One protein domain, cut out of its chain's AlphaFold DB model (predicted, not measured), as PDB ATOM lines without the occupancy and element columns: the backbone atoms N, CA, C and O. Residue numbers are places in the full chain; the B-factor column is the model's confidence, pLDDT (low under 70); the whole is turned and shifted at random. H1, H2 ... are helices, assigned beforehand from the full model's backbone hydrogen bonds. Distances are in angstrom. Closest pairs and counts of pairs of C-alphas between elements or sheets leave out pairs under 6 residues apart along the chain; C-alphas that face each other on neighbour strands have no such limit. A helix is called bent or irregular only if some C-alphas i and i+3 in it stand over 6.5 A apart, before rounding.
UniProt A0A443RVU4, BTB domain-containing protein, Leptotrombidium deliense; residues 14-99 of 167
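AT A GLANCE: This is residues 14 to 99 of the 167 residues of the protein "BTB domain-containing protein" of Leptotrombidium deliense (UniProt A0A443RVU4). What is the shape? Kinked H3 packs on H2 and H4 as a core, and H1 leads away as an arm. Residues 32 to 38 stick out where the long link folds back. What is printed? 86 residues with four named helices, H1 to H4, no named strand: all helix, compact, radius of gyration of the C-alphas 13.1 A, spans 43 by 30 by 18 A.

IN THESE COORDINATES: Where does H1 begin? H1, residues 20 to 33, 19.7 A long, begins at C-alpha 20 (9.033, -10.221, -20.640). What follows? H2 is residues 47 to 59, 17.7 A. H3, residues 64 to 80, 21.1 A, is irregular, with C-alphas 69 and 72 8.2 A apart and a kink of 90 degrees near residue 71. H4, residues 84 to 97, 20.1 A, ends at C-alpha 97 (2.828, 5.089, -1.077).

HOW THE PARTS SIT: What does H1 touch? H1, with residues 20 to 23 alone, and H4, with 84 to 85 alone, only just touch, only at their ends, with 3 pairs of C-alphas within 8 A; the closest are Asp 23 and Val 84, 7.4 A. What does H3 touch? H2, with residues 49 to 53 alone, touches H3 about perpendicular, 88 degrees; the closest C-alphas are Val 49 and Leu 74, 5.8 A. H3 and H4 form a helical hairpin, a steep tilt of 44 degrees, opposite ways; the closest C-alphas are Ala 78 and Lys 87, 5.4 A. Are the backbones paired? Every O i to N i+4 pair is within hydrogen-bond range in H1, H2 and H4, and 11 of 13 in H3.

THE WHOLE: How large is it? The C-alphas farthest apart, Lys 36 and Leu 99, are 43.1 A apart; the printed part has no cut. Which link is long? H1 to H2, 13 residues. Where is confidence low? Residues 14 to 40 have pLDDT under 70.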
ATOM      1  N   ASN A  14      10.629   0.882 -20.262       44.94
ATOM      2  CA  ASN A  14      11.830   0.500 -21.030       44.94
ATOM      3  C   ASN A  14      12.724  -0.567 -20.375       44.94
ATOM      4  O   ASN A  14      13.561  -1.136 -21.066       44.94
ATOM      5  N   ALA A  15      12.557  -0.868 -19.081       43.69
ATOM      6  CA  ALA A  15      13.311  -1.945 -18.418       43.69
ATOM      7  C   ALA A  15      12.566  -3.294 -18.439       43.69
ATOM      8  O   ALA A  15      13.196  -4.340 -18.341       43.69
ATOM      9  N   CYS A  16      11.238  -3.267 -18.594       43.81
ATOM     10  CA  CYS A  16      10.381  -4.457 -18.607       43.81
ATOM     11  C   CYS A  16      10.483  -5.238 -19.935       43.81
ATOM     12  O   CYS A  16      10.477  -6.463 -19.942       43.81
ATOM     13  N   ASN A  17      10.666  -4.546 -21.066       47.69
ATOM     14  CA  ASN A  17      10.504  -5.137 -22.404       47.69
ATOM     15  C   ASN A  17      11.579  -6.164 -22.810       47.69
ATOM     16  O   ASN A  17      11.336  -6.940 -23.724       47.69
ATOM     17  N   GLN A  18      12.760  -6.172 -22.176       45.00
ATOM     18  CA  GLN A  18      13.763  -7.238 -22.377       45.00
ATOM     19  C   GLN A  18      13.555  -8.420 -21.414       45.00
ATOM     20  O   GLN A  18      14.110  -9.494 -21.624       45.00
ATOM     21  N   GLN A  19      12.756  -8.230 -20.362       46.44
ATOM     22  CA  GLN A  19      12.535  -9.198 -19.291       46.44
ATOM     23  C   GLN A  19      11.234 -10.005 -19.485       46.44
ATOM     24  O   GLN A  19      11.122 -11.109 -18.961       46.44
ATOM     25  N   THR A  20      10.285  -9.516 -20.294       50.56
ATOM     26  CA  THR A  20       9.033 -10.221 -20.640       50.56
ATOM     27  C   THR A  20       9.260 -11.549 -21.372       50.56
ATOM     28  O   THR A  20       8.465 -12.476 -21.218       50.56
ATOM     29  N   GLU A  21      10.353 -11.690 -22.132       50.97
ATOM     30  CA  GLU A  21      10.749 -12.975 -22.731       50.97
ATOM     31  C   GLU A  21      11.179 -13.996 -21.668       50.97
ATOM     32  O   GLU A  21      10.897 -15.188 -21.800       50.97
ATOM     33  N   ILE A  22      11.825 -13.530 -20.596       53.06
ATOM     34  CA  ILE A  22      12.304 -14.375 -19.497       53.06
ATOM     35  C   ILE A  22      11.125 -14.811 -18.624       53.06
ATOM     36  O   ILE A  22      11.019 -15.997 -18.328       53.06
ATOM     37  N   ASP A  23      10.197 -13.903 -18.302       54.81
ATOM     38  CA  ASP A  23       8.995 -14.230 -17.520       54.81
ATOM     39  C   ASP A  23       8.061 -15.190 -18.290       54.81
ATOM     40  O   ASP A  23       7.547 -16.151 -17.713       54.81
ATOM     41  N   ARG A  24       7.900 -15.022 -19.615       59.22
ATOM     42  CA  ARG A  24       7.173 -16.003 -20.450       59.22
ATOM     43  C   ARG A  24       7.879 -17.351 -20.501       59.22
ATOM     44  O   ARG A  24       7.221 -18.376 -20.376       59.22
ATOM     45  N   SER A  25       9.202 -17.360 -20.649       56.53
ATOM     46  CA  SER A  25      10.002 -18.590 -20.647       56.53
ATOM     47  C   SER A  25       9.938 -19.318 -19.299       56.53
ATOM     48  O   SER A  25       9.856 -20.545 -19.264       56.53
ATOM     49  N   ALA A  26       9.918 -18.589 -18.180       63.81
ATOM     50  CA  ALA A  26       9.738 -19.150 -16.844       63.81
ATOM     51  C   ALA A  26       8.328 -19.736 -16.662       63.81
ATOM     52  O   ALA A  26       8.179 -20.845 -16.143       63.81
ATOM     53  N   PHE A  27       7.299 -19.050 -17.169       62.78
ATOM     54  CA  PHE A  27       5.933 -19.566 -17.186       62.78
ATOM     55  C   PHE A  27       5.798 -20.814 -18.074       62.78
ATOM     56  O   PHE A  27       5.191 -21.801 -17.664       62.78
ATOM     57  N   ASP A  28       6.442 -20.833 -19.242       63.03
ATOM     58  CA  ASP A  28       6.508 -22.011 -20.110       63.03
ATOM     59  C   ASP A  28       7.253 -23.171 -19.435       63.03
ATOM     60  O   ASP A  28       6.850 -24.325 -19.572       63.03
ATOM     61  N   GLN A  29       8.299 -22.900 -18.650       60.91
ATOM     62  CA  GLN A  29       8.975 -23.920 -17.844       60.91
ATOM     63  C   GLN A  29       8.077 -24.467 -16.730       60.91
ATOM     64  O   GLN A  29       8.075 -25.679 -16.516       60.91
ATOM     65  N   LEU A  30       7.281 -23.622 -16.067       60.41
ATOM     66  CA  LEU A  30       6.234 -24.035 -15.124       60.41
ATOM     67  C   LEU A  30       5.184 -24.919 -15.814       60.41
ATOM     68  O   LEU A  30       4.900 -26.011 -15.324       60.41
ATOM     69  N   ILE A  31       4.700 -24.530 -17.000       60.12
ATOM     70  CA  ILE A  31       3.774 -25.334 -17.815       60.12
ATOM     71  C   ILE A  31       4.409 -26.673 -18.217       60.12
ATOM     72  O   ILE A  31       3.747 -27.709 -18.194       60.12
ATOM     73  N   VAL A  32       5.694 -26.691 -18.586       59.84
ATOM     74  CA  VAL A  32       6.418 -27.915 -18.964       59.84
ATOM     75  C   VAL A  32       6.673 -28.824 -17.762       59.84
ATOM     76  O   VAL A  32       6.631 -30.044 -17.917       59.84
ATOM     77  N   LYS A  33       6.893 -28.273 -16.566       52.50
ATOM     78  CA  LYS A  33       7.017 -29.047 -15.320       52.50
ATOM     79  C   LYS A  33       5.675 -29.665 -14.917       52.50
ATOM     80  O   LYS A  33       5.633 -30.822 -14.507       52.50
ATOM     81  N   GLU A  34       4.592 -28.928 -15.147       55.72
ATOM     82  CA  GLU A  34       3.206 -29.332 -14.907       55.72
ATOM     83  C   GLU A  34       2.563 -30.076 -16.093       55.72
ATOM     84  O   GLU A  34       1.379 -30.387 -16.032       55.72
ATOM     85  N   LYS A  35       3.302 -30.462 -17.152       50.72
ATOM     86  CA  LYS A  35       2.782 -31.151 -18.369       50.72
ATOM     87  C   LYS A  35       2.053 -32.488 -18.135       50.72
ATOM     88  O   LYS A  35       1.690 -33.170 -19.093       50.72
ATOM     89  N   LYS A  36       1.825 -32.885 -16.883       52.19
ATOM     90  CA  LYS A  36       0.915 -33.969 -16.503       52.19
ATOM     91  C   LYS A  36      -0.481 -33.506 -16.071       52.19
ATOM     92  O   LYS A  36      -1.350 -34.367 -15.958       52.19
ATOM     93  N   MET A  37      -0.730 -32.212 -15.868       49.44
ATOM     94  CA  MET A  37      -2.010 -31.668 -15.406       49.44
ATOM     95  C   MET A  37      -2.417 -30.436 -16.229       49.44
ATOM     96  O   MET A  37      -1.638 -29.521 -16.455       49.44
ATOM     97  N   MET A  38      -3.667 -30.413 -16.696       56.88
ATOM     98  CA  MET A  38      -4.242 -29.342 -17.535       56.88
ATOM     99  C   MET A  38      -4.622 -28.078 -16.727       56.88
ATOM    100  O   MET A  38      -5.260 -27.171 -17.253       56.88
ATOM    101  N   TYR A  39      -4.281 -28.019 -15.439       62.16
ATOM    102  CA  TYR A  39      -4.641 -26.924 -14.543       62.16
ATOM    103  C   TYR A  39      -3.545 -26.701 -13.500       62.16
ATOM    104  O   TYR A  39      -2.918 -27.651 -13.039       62.16
ATOM    105  N   ILE A  40      -3.350 -25.441 -13.113       69.12
ATOM    106  CA  ILE A  40      -2.458 -25.037 -12.025       69.12
ATOM    107  C   ILE A  40      -3.348 -24.760 -10.815       69.12
ATOM    108  O   ILE A  40      -4.237 -23.910 -10.885       69.12
ATOM    109  N   LYS A  41      -3.153 -25.502  -9.721       71.38
ATOM    110  CA  LYS A  41      -3.898 -25.281  -8.478       71.38
ATOM    111  C   LYS A  41      -3.150 -24.273  -7.610       71.38
ATOM    112  O   LYS A  41      -2.006 -24.515  -7.243       71.38
ATOM    113  N   ILE A  42      -3.807 -23.164  -7.279       76.38
ATOM    114  CA  ILE A  42      -3.258 -22.097  -6.439       76.38
ATOM    115  C   ILE A  42      -4.156 -21.969  -5.208       76.38
ATOM    116  O   ILE A  42      -5.196 -21.327  -5.277       76.38
ATOM    117  N   ASP A  43      -3.783 -22.620  -4.104       74.31
ATOM    118  CA  ASP A  43      -4.580 -22.617  -2.860       74.31
ATOM    119  C   ASP A  43      -4.143 -21.524  -1.865       74.31
ATOM    120  O   ASP A  43      -4.842 -21.237  -0.897       74.31
ATOM    121  N   GLU A  44      -2.970 -20.928  -2.075       74.12
ATOM    122  CA  GLU A  44      -2.309 -20.068  -1.082       74.12
ATOM    123  C   GLU A  44      -2.702 -18.587  -1.182       74.12
ATOM    124  O   GLU A  44      -2.408 -17.810  -0.274       74.12
ATOM    125  N   PHE A  45      -3.374 -18.190  -2.267       82.06
ATOM    126  CA  PHE A  45      -3.694 -16.794  -2.561       82.06
ATOM    127  C   PHE A  45      -5.181 -16.594  -2.844       82.06
ATOM    128  O   PHE A  45      -5.849 -17.472  -3.387       82.06
ATOM    129  N   ASP A  46      -5.681 -15.401  -2.516       84.12
ATOM    130  CA  ASP A  46      -7.030 -14.968  -2.882       84.12
ATOM    131  C   ASP A  46      -7.175 -14.926  -4.415       84.12
ATOM    132  O   ASP A  46      -6.244 -14.553  -5.142       84.12
ATOM    133  N   GLU A  47      -8.368 -15.258  -4.907       83.12
ATOM    134  CA  GLU A  47      -8.756 -15.164  -6.316       83.12
ATOM    135  C   GLU A  47      -8.384 -13.797  -6.908       83.12
ATOM    136  O   GLU A  47      -7.899 -13.710  -8.036       83.12
ATOM    137  N   HIS A  48      -8.545 -12.722  -6.132       83.19
ATOM    138  CA  HIS A  48      -8.225 -11.364  -6.570       83.19
ATOM    139  C   HIS A  48      -6.732 -11.169  -6.863       83.19
ATOM    140  O   HIS A  48      -6.377 -10.496  -7.836       83.19
ATOM    141  N   VAL A  49      -5.859 -11.776  -6.056       84.50
ATOM    142  CA  VAL A  49      -4.398 -11.707  -6.211       84.50
ATOM    143  C   VAL A  49      -3.969 -12.513  -7.431       84.50
ATOM    144  O   VAL A  49      -3.231 -12.008  -8.278       84.50
ATOM    145  N   VAL A  50      -4.496 -13.732  -7.569       84.00
ATOM    146  CA  VAL A  50      -4.213 -14.604  -8.716       84.00
ATOM    147  C   VAL A  50      -4.685 -13.960 -10.016       84.00
ATOM    148  O   VAL A  50      -3.943 -13.918 -10.996       84.00
ATOM    149  N   LYS A  51      -5.889 -13.385 -10.027       83.81
ATOM    150  CA  LYS A  51      -6.437 -12.693 -11.196       83.81
ATOM    151  C   LYS A  51      -5.586 -11.495 -11.598       83.81
ATOM    152  O   LYS A  51      -5.351 -11.304 -12.786       83.81
ATOM    153  N   ALA A  52      -5.104 -10.713 -10.633       82.75
ATOM    154  CA  ALA A  52      -4.218  -9.585 -10.899       82.75
ATOM    155  C   ALA A  52      -2.867 -10.032 -11.476       82.75
ATOM    156  O   ALA A  52      -2.364  -9.408 -12.406       82.75
ATOM    157  N   MET A  53      -2.312 -11.131 -10.961       84.44
ATOM    158  CA  MET A  53      -1.071 -11.721 -11.456       84.44
ATOM    159  C   MET A  53      -1.219 -12.242 -12.892       84.44
ATOM    160  O   MET A  53      -0.401 -11.930 -13.754       84.44
ATOM    161  N   VAL A  54      -2.290 -12.988 -13.177       82.50
ATOM    162  CA  VAL A  54      -2.576 -13.474 -14.535       82.50
ATOM    163  C   VAL A  54      -2.837 -12.297 -15.470       82.50
ATOM    164  O   VAL A  54      -2.284 -12.252 -16.560       82.50
ATOM    165  N   GLN A  55      -3.624 -11.306 -15.046       82.62
ATOM    166  CA  GLN A  55      -3.856 -10.104 -15.842       82.62
ATOM    167  C   GLN A  55      -2.540  -9.402 -16.182       82.62
ATOM    168  O   GLN A  55      -2.329  -9.066 -17.343       82.62
ATOM    169  N   PHE A  56      -1.633  -9.263 -15.213       82.00
ATOM    170  CA  PHE A  56      -0.306  -8.710 -15.449       82.00
ATOM    171  C   PHE A  56       0.471  -9.497 -16.506       82.00
ATOM    172  O   PHE A  56       1.002  -8.888 -17.422       82.00
ATOM    173  N   LEU A  57       0.470 -10.830 -16.450       80.69
ATOM    174  CA  LEU A  57       1.168 -11.662 -17.436       80.69
ATOM    175  C   LEU A  57       0.669 -11.437 -18.878       80.69
ATOM    176  O   LEU A  57       1.426 -11.594 -19.835       80.69
ATOM    177  N   TYR A  58      -0.607 -11.078 -19.043       79.50
ATOM    178  CA  TYR A  58      -1.208 -10.840 -20.358       79.50
ATOM    179  C   TYR A  58      -1.175  -9.379 -20.812       79.50
ATOM    180  O   TYR A  58      -1.168  -9.131 -22.017       79.50
ATOM    181  N   THR A  59      -1.209  -8.418 -19.888       79.38
ATOM    182  CA  THR A  59      -1.349  -6.990 -20.214       79.38
ATOM    183  C   THR A  59      -0.154  -6.138 -19.801       79.38
ATOM    184  O   THR A  59      -0.178  -4.936 -20.053       79.38
ATOM    185  N   ASP A  60       0.836  -6.719 -19.118       76.94
ATOM    186  CA  ASP A  60       1.991  -6.048 -18.501       76.94
ATOM    187  C   ASP A  60       1.597  -4.853 -17.606       76.94
ATOM    188  O   ASP A  60       2.365  -3.914 -17.385       76.94
ATOM    189  N   PHE A  61       0.370  -4.870 -17.071       76.44
ATOM    190  CA  PHE A  61      -0.216  -3.751 -16.335       76.44
ATOM    191  C   PHE A  61      -0.961  -4.217 -15.085       76.44
ATOM    192  O   PHE A  61      -1.729  -5.178 -15.129       76.44
ATOM    193  N   VAL A  62      -0.775  -3.489 -13.980       79.12
ATOM    194  CA  VAL A  62      -1.509  -3.694 -12.725       79.12
ATOM    195  C   VAL A  62      -2.177  -2.398 -12.295       79.12
ATOM    196  O   VAL A  62      -1.558  -1.336 -12.260       79.12
ATOM    197  N   ASN A  63      -3.447  -2.495 -11.906       81.31
ATOM    198  CA  ASN A  63      -4.196  -1.367 -11.368       81.31
ATOM    199  C   ASN A  63      -3.627  -0.906 -10.017       81.31
ATOM    200  O   ASN A  63      -3.434  -1.705  -9.098       81.31
ATOM    201  N   ASN A  64      -3.478   0.410  -9.850       75.06
ATOM    202  CA  ASN A  64      -3.026   1.018  -8.592       75.06
ATOM    203  C   ASN A  64      -3.949   0.706  -7.400       75.06
ATOM    204  O   ASN A  64      -3.482   0.602  -6.270       75.06
ATOM    205  N   GLU A  65      -5.254   0.533  -7.627       78.19
ATOM    206  CA  GLU A  65      -6.192   0.162  -6.561       78.19
ATOM    207  C   GLU A  65      -5.931  -1.260  -6.039       78.19
ATOM    208  O   GLU A  65      -5.944  -1.495  -4.829       78.19
ATOM    209  N   THR A  66      -5.633  -2.192  -6.946       79.25
ATOM    210  CA  THR A  66      -5.266  -3.569  -6.608       79.25
ATOM    211  C   THR A  66      -3.939  -3.606  -5.862       79.25
ATOM    212  O   THR A  66      -3.838  -4.286  -4.846       79.25
ATOM    213  N   LEU A  67      -2.951  -2.813  -6.295       81.12
ATOM    214  CA  LEU A  67      -1.669  -2.666  -5.597       81.12
ATOM    215  C   LEU A  67      -1.842  -2.121  -4.177       81.12
ATOM    216  O   LEU A  67      -1.180  -2.586  -3.255       81.12
ATOM    217  N   ARG A  68      -2.762  -1.176  -3.975       79.75
ATOM    218  CA  ARG A  68      -3.041  -0.625  -2.647       79.75
ATOM    219  C   ARG A  68      -3.689  -1.641  -1.709       79.75
ATOM    220  O   ARG A  68      -3.336  -1.709  -0.540       79.75
ATOM    221  N   LYS A  69      -4.662  -2.405  -2.207       80.12
ATOM    222  CA  LYS A  69      -5.422  -3.363  -1.388       80.12
ATOM    223  C   LYS A  69      -4.640  -4.649  -1.127       80.12
ATOM    224  O   LYS A  69      -4.609  -5.125   0.002       80.12
ATOM    225  N   PHE A  70      -3.980  -5.168  -2.157       81.50
ATOM    226  CA  PHE A  70      -3.367  -6.495  -2.161       81.50
ATOM    227  C   PHE A  70      -1.842  -6.462  -2.302       81.50
ATOM    228  O   PHE A  70      -1.229  -7.506  -2.481       81.50
ATOM    229  N   GLY A  71      -1.190  -5.298  -2.212       81.44
ATOM    230  CA  GLY A  71       0.244  -5.160  -2.504       81.44
ATOM    231  C   GLY A  71       1.151  -6.106  -1.715       81.44
ATOM    232  O   GLY A  71       2.118  -6.621  -2.264       81.44
ATOM    233  N   ARG A  72       0.815  -6.401  -0.454       84.88
ATOM    234  CA  ARG A  72       1.584  -7.328   0.400       84.88
ATOM    235  C   ARG A  72       1.497  -8.779  -0.083       84.88
ATOM    236  O   ARG A  72       2.505  -9.475  -0.145       84.88
ATOM    237  N   GLU A  73       0.295  -9.225  -0.428       85.31
ATOM    238  CA  GLU A  73       0.031 -10.587  -0.908       85.31
ATOM    239  C   GLU A  73       0.507 -10.765  -2.347       85.31
ATOM    240  O   GLU A  73       1.079 -11.797  -2.684       85.31
ATOM    241  N   LEU A  74       0.354  -9.726  -3.168       86.19
ATOM    242  CA  LEU A  74       0.835  -9.697  -4.540       86.19
ATOM    243  C   LEU A  74       2.362  -9.748  -4.603       86.19
ATOM    244  O   LEU A  74       2.895 -10.403  -5.490       86.19
ATOM    245  N   LEU A  75       3.068  -9.122  -3.651       86.56
ATOM    246  CA  LEU A  75       4.522  -9.250  -3.548       86.56
ATOM    247  C   LEU A  75       4.939 -10.695  -3.244       86.56
ATOM    248  O   LEU A  75       5.855 -11.209  -3.876       86.56
ATOM    249  N   ARG A  76       4.229 -11.366  -2.325       85.44
ATOM    250  CA  ARG A  76       4.445 -12.791  -2.029       85.44
ATOM    251  C   ARG A  76       4.166 -13.683  -3.233       85.44
ATOM    252  O   ARG A  76       4.952 -14.577  -3.510       85.44
ATOM    253  N   ALA A  77       3.061 -13.442  -3.935       85.19
ATOM    254  CA  ALA A  77       2.725 -14.189  -5.140       85.19
ATOM    255  C   ALA A  77       3.791 -13.976  -6.222       85.19
ATOM    256  O   ALA A  77       4.285 -14.940  -6.796       85.19
ATOM    257  N   ALA A  78       4.213 -12.730  -6.447       85.19
ATOM    258  CA  ALA A  78       5.261 -12.416  -7.409       85.19
ATOM    259  C   ALA A  78       6.586 -13.121  -7.080       85.19
ATOM    260  O   ALA A  78       7.248 -13.594  -7.994       85.19
ATOM    261  N   ASP A  79       6.954 -13.226  -5.802       84.75
ATOM    262  CA  ASP A  79       8.155 -13.953  -5.376       84.75
ATOM    263  C   ASP A  79       8.014 -15.474  -5.552       84.75
ATOM    264  O   ASP A  79       8.905 -16.131  -6.077       84.75
ATOM    265  N   MET A  80       6.859 -16.036  -5.190       82.50
ATOM    266  CA  MET A  80       6.604 -17.475  -5.284       82.50
ATOM    267  C   MET A  80       6.563 -17.995  -6.727       82.50
ATOM    268  O   MET A  80       7.005 -19.112  -6.991       82.50
ATOM    269  N   TYR A  81       6.036 -17.194  -7.652       80.12
ATOM    270  CA  TYR A  81       6.006 -17.514  -9.082       80.12
ATOM    271  C   TYR A  81       7.202 -16.934  -9.854       80.12
ATOM    272  O   TYR A  81       7.241 -17.064 -11.074       80.12
ATOM    273  N   ASP A  82       8.156 -16.312  -9.153       79.88
ATOM    274  CA  ASP A  82       9.364 -15.680  -9.700       79.88
ATOM    275  C   ASP A  82       9.083 -14.689 -10.851       79.88
ATOM    276  O   ASP A  82       9.789 -14.625 -11.856       79.88
ATOM    277  N   ILE A  83       8.013 -13.898 -10.709       82.19
ATOM    278  CA  ILE A  83       7.619 -12.860 -11.670       82.19
ATOM    279  C   ILE A  83       8.339 -11.561 -11.302       82.19
ATOM    280  O   ILE A  83       7.824 -10.703 -10.569       82.19
ATOM    281  N   VAL A  84       9.554 -11.407 -11.825       80.94
ATOM    282  CA  VAL A  84      10.472 -10.314 -11.472       80.94
ATOM    283  C   VAL A  84       9.878  -8.941 -11.798       80.94
ATOM    284  O   VAL A  84      10.010  -7.999 -11.007       80.94
ATOM    285  N   CYS A  85       9.180  -8.809 -12.930       81.56
ATOM    286  CA  CYS A  85       8.603  -7.532 -13.350       81.56
ATOM    287  C   CYS A  85       7.515  -7.050 -12.382       81.56
ATOM    288  O   CYS A  85       7.506  -5.885 -11.970       81.56
ATOM    289  N   LEU A  86       6.638  -7.963 -11.959       82.94
ATOM    290  CA  LEU A  86       5.573  -7.669 -11.004       82.94
ATOM    291  C   LEU A  86       6.157  -7.279  -9.645       82.94
ATOM    292  O   LEU A  86       5.754  -6.267  -9.068       82.94
ATOM    293  N   LYS A  87       7.163  -8.026  -9.178       84.06
ATOM    294  CA  LYS A  87       7.894  -7.739  -7.939       84.06
ATOM    295  C   LYS A  87       8.462  -6.318  -7.952       84.06
ATOM    296  O   LYS A  87       8.194  -5.544  -7.038       84.06
ATOM    297  N   MET A  88       9.139  -5.917  -9.032       81.81
ATOM    298  CA  MET A  88       9.690  -4.563  -9.171       81.81
ATOM    299  C   MET A  88       8.624  -3.460  -9.142       81.81
ATOM    300  O   MET A  88       8.849  -2.407  -8.540       81.81
ATOM    301  N   ILE A  89       7.479  -3.668  -9.796       83.56
ATOM    302  CA  ILE A  89       6.383  -2.687  -9.818       83.56
ATOM    303  C   ILE A  89       5.785  -2.530  -8.418       83.56
ATOM    304  O   ILE A  89       5.606  -1.405  -7.941       83.56
ATOM    305  N   VAL A  90       5.525  -3.649  -7.738       84.94
ATOM    306  CA  VAL A  90       4.982  -3.658  -6.377       84.94
ATOM    307  C   VAL A  90       5.959  -2.994  -5.403       84.94
ATOM    308  O   VAL A  90       5.546  -2.129  -4.633       84.94
ATOM    309  N   GLU A  91       7.258  -3.301  -5.478       82.62
ATOM    310  CA  GLU A  91       8.295  -2.657  -4.658       82.62
ATOM    311  C   GLU A  91       8.314  -1.134  -4.840       82.62
ATOM    312  O   GLU A  91       8.345  -0.384  -3.860       82.62
ATOM    313  N   GLN A  92       8.265  -0.652  -6.087       82.31
ATOM    314  CA  GLN A  92       8.245   0.784  -6.376       82.31
ATOM    315  C   GLN A  92       6.986   1.462  -5.836       82.31
ATOM    316  O   GLN A  92       7.066   2.582  -5.323       82.31
ATOM    317  N   TYR A  93       5.837   0.795  -5.941       83.38
ATOM    318  CA  TYR A  93       4.573   1.305  -5.427       83.38
ATOM    319  C   TYR A  93       4.587   1.388  -3.896       83.38
ATOM    320  O   TYR A  93       4.334   2.457  -3.335       83.38
ATOM    321  N   LEU A  94       4.965   0.297  -3.218       81.19
ATOM    322  CA  LEU A  94       5.052   0.232  -1.756       81.19
ATOM    323  C   LEU A  94       6.030   1.275  -1.207       81.19
ATOM    324  O   LEU A  94       5.724   1.979  -0.248       81.19
ATOM    325  N   THR A  95       7.171   1.444  -1.874       77.94
ATOM    326  CA  THR A  95       8.175   2.451  -1.516       77.94
ATOM    327  C   THR A  95       7.629   3.879  -1.558       77.94
ATOM    328  O   THR A  95       7.996   4.707  -0.726       77.94
ATOM    329  N   LYS A  96       6.777   4.195  -2.539       75.50
ATOM    330  CA  LYS A  96       6.248   5.552  -2.740       75.50
ATOM    331  C   LYS A  96       5.023   5.854  -1.879       75.50
ATOM    332  O   LYS A  96       4.858   7.002  -1.476       75.50
ATOM    333  N   HIS A  97       4.164   4.864  -1.641       73.06
ATOM    334  CA  HIS A  97       2.828   5.089  -1.077       73.06
ATOM    335  C   HIS A  97       2.639   4.558   0.345       73.06
ATOM    336  O   HIS A  97       1.921   5.183   1.119       73.06
ATOM    337  N   GLU A  98       3.271   3.440   0.701       70.81
ATOM    338  CA  GLU A  98       3.059   2.752   1.987       70.81
ATOM    339  C   GLU A  98       4.191   3.011   2.991       70.81
ATOM    340  O   GLU A  98       4.105   2.635   4.160       70.81
ATOM    341  N   LEU A  99       5.271   3.660   2.551       70.69
ATOM    342  CA  LEU A  99       6.468   3.853   3.357       70.69
ATOM    343  C   LEU A  99       6.280   4.989   4.378       70.69
ATOM    344  O   LEU A  99       6.640   6.144   4.149       70.69
TER     345      LEU A  99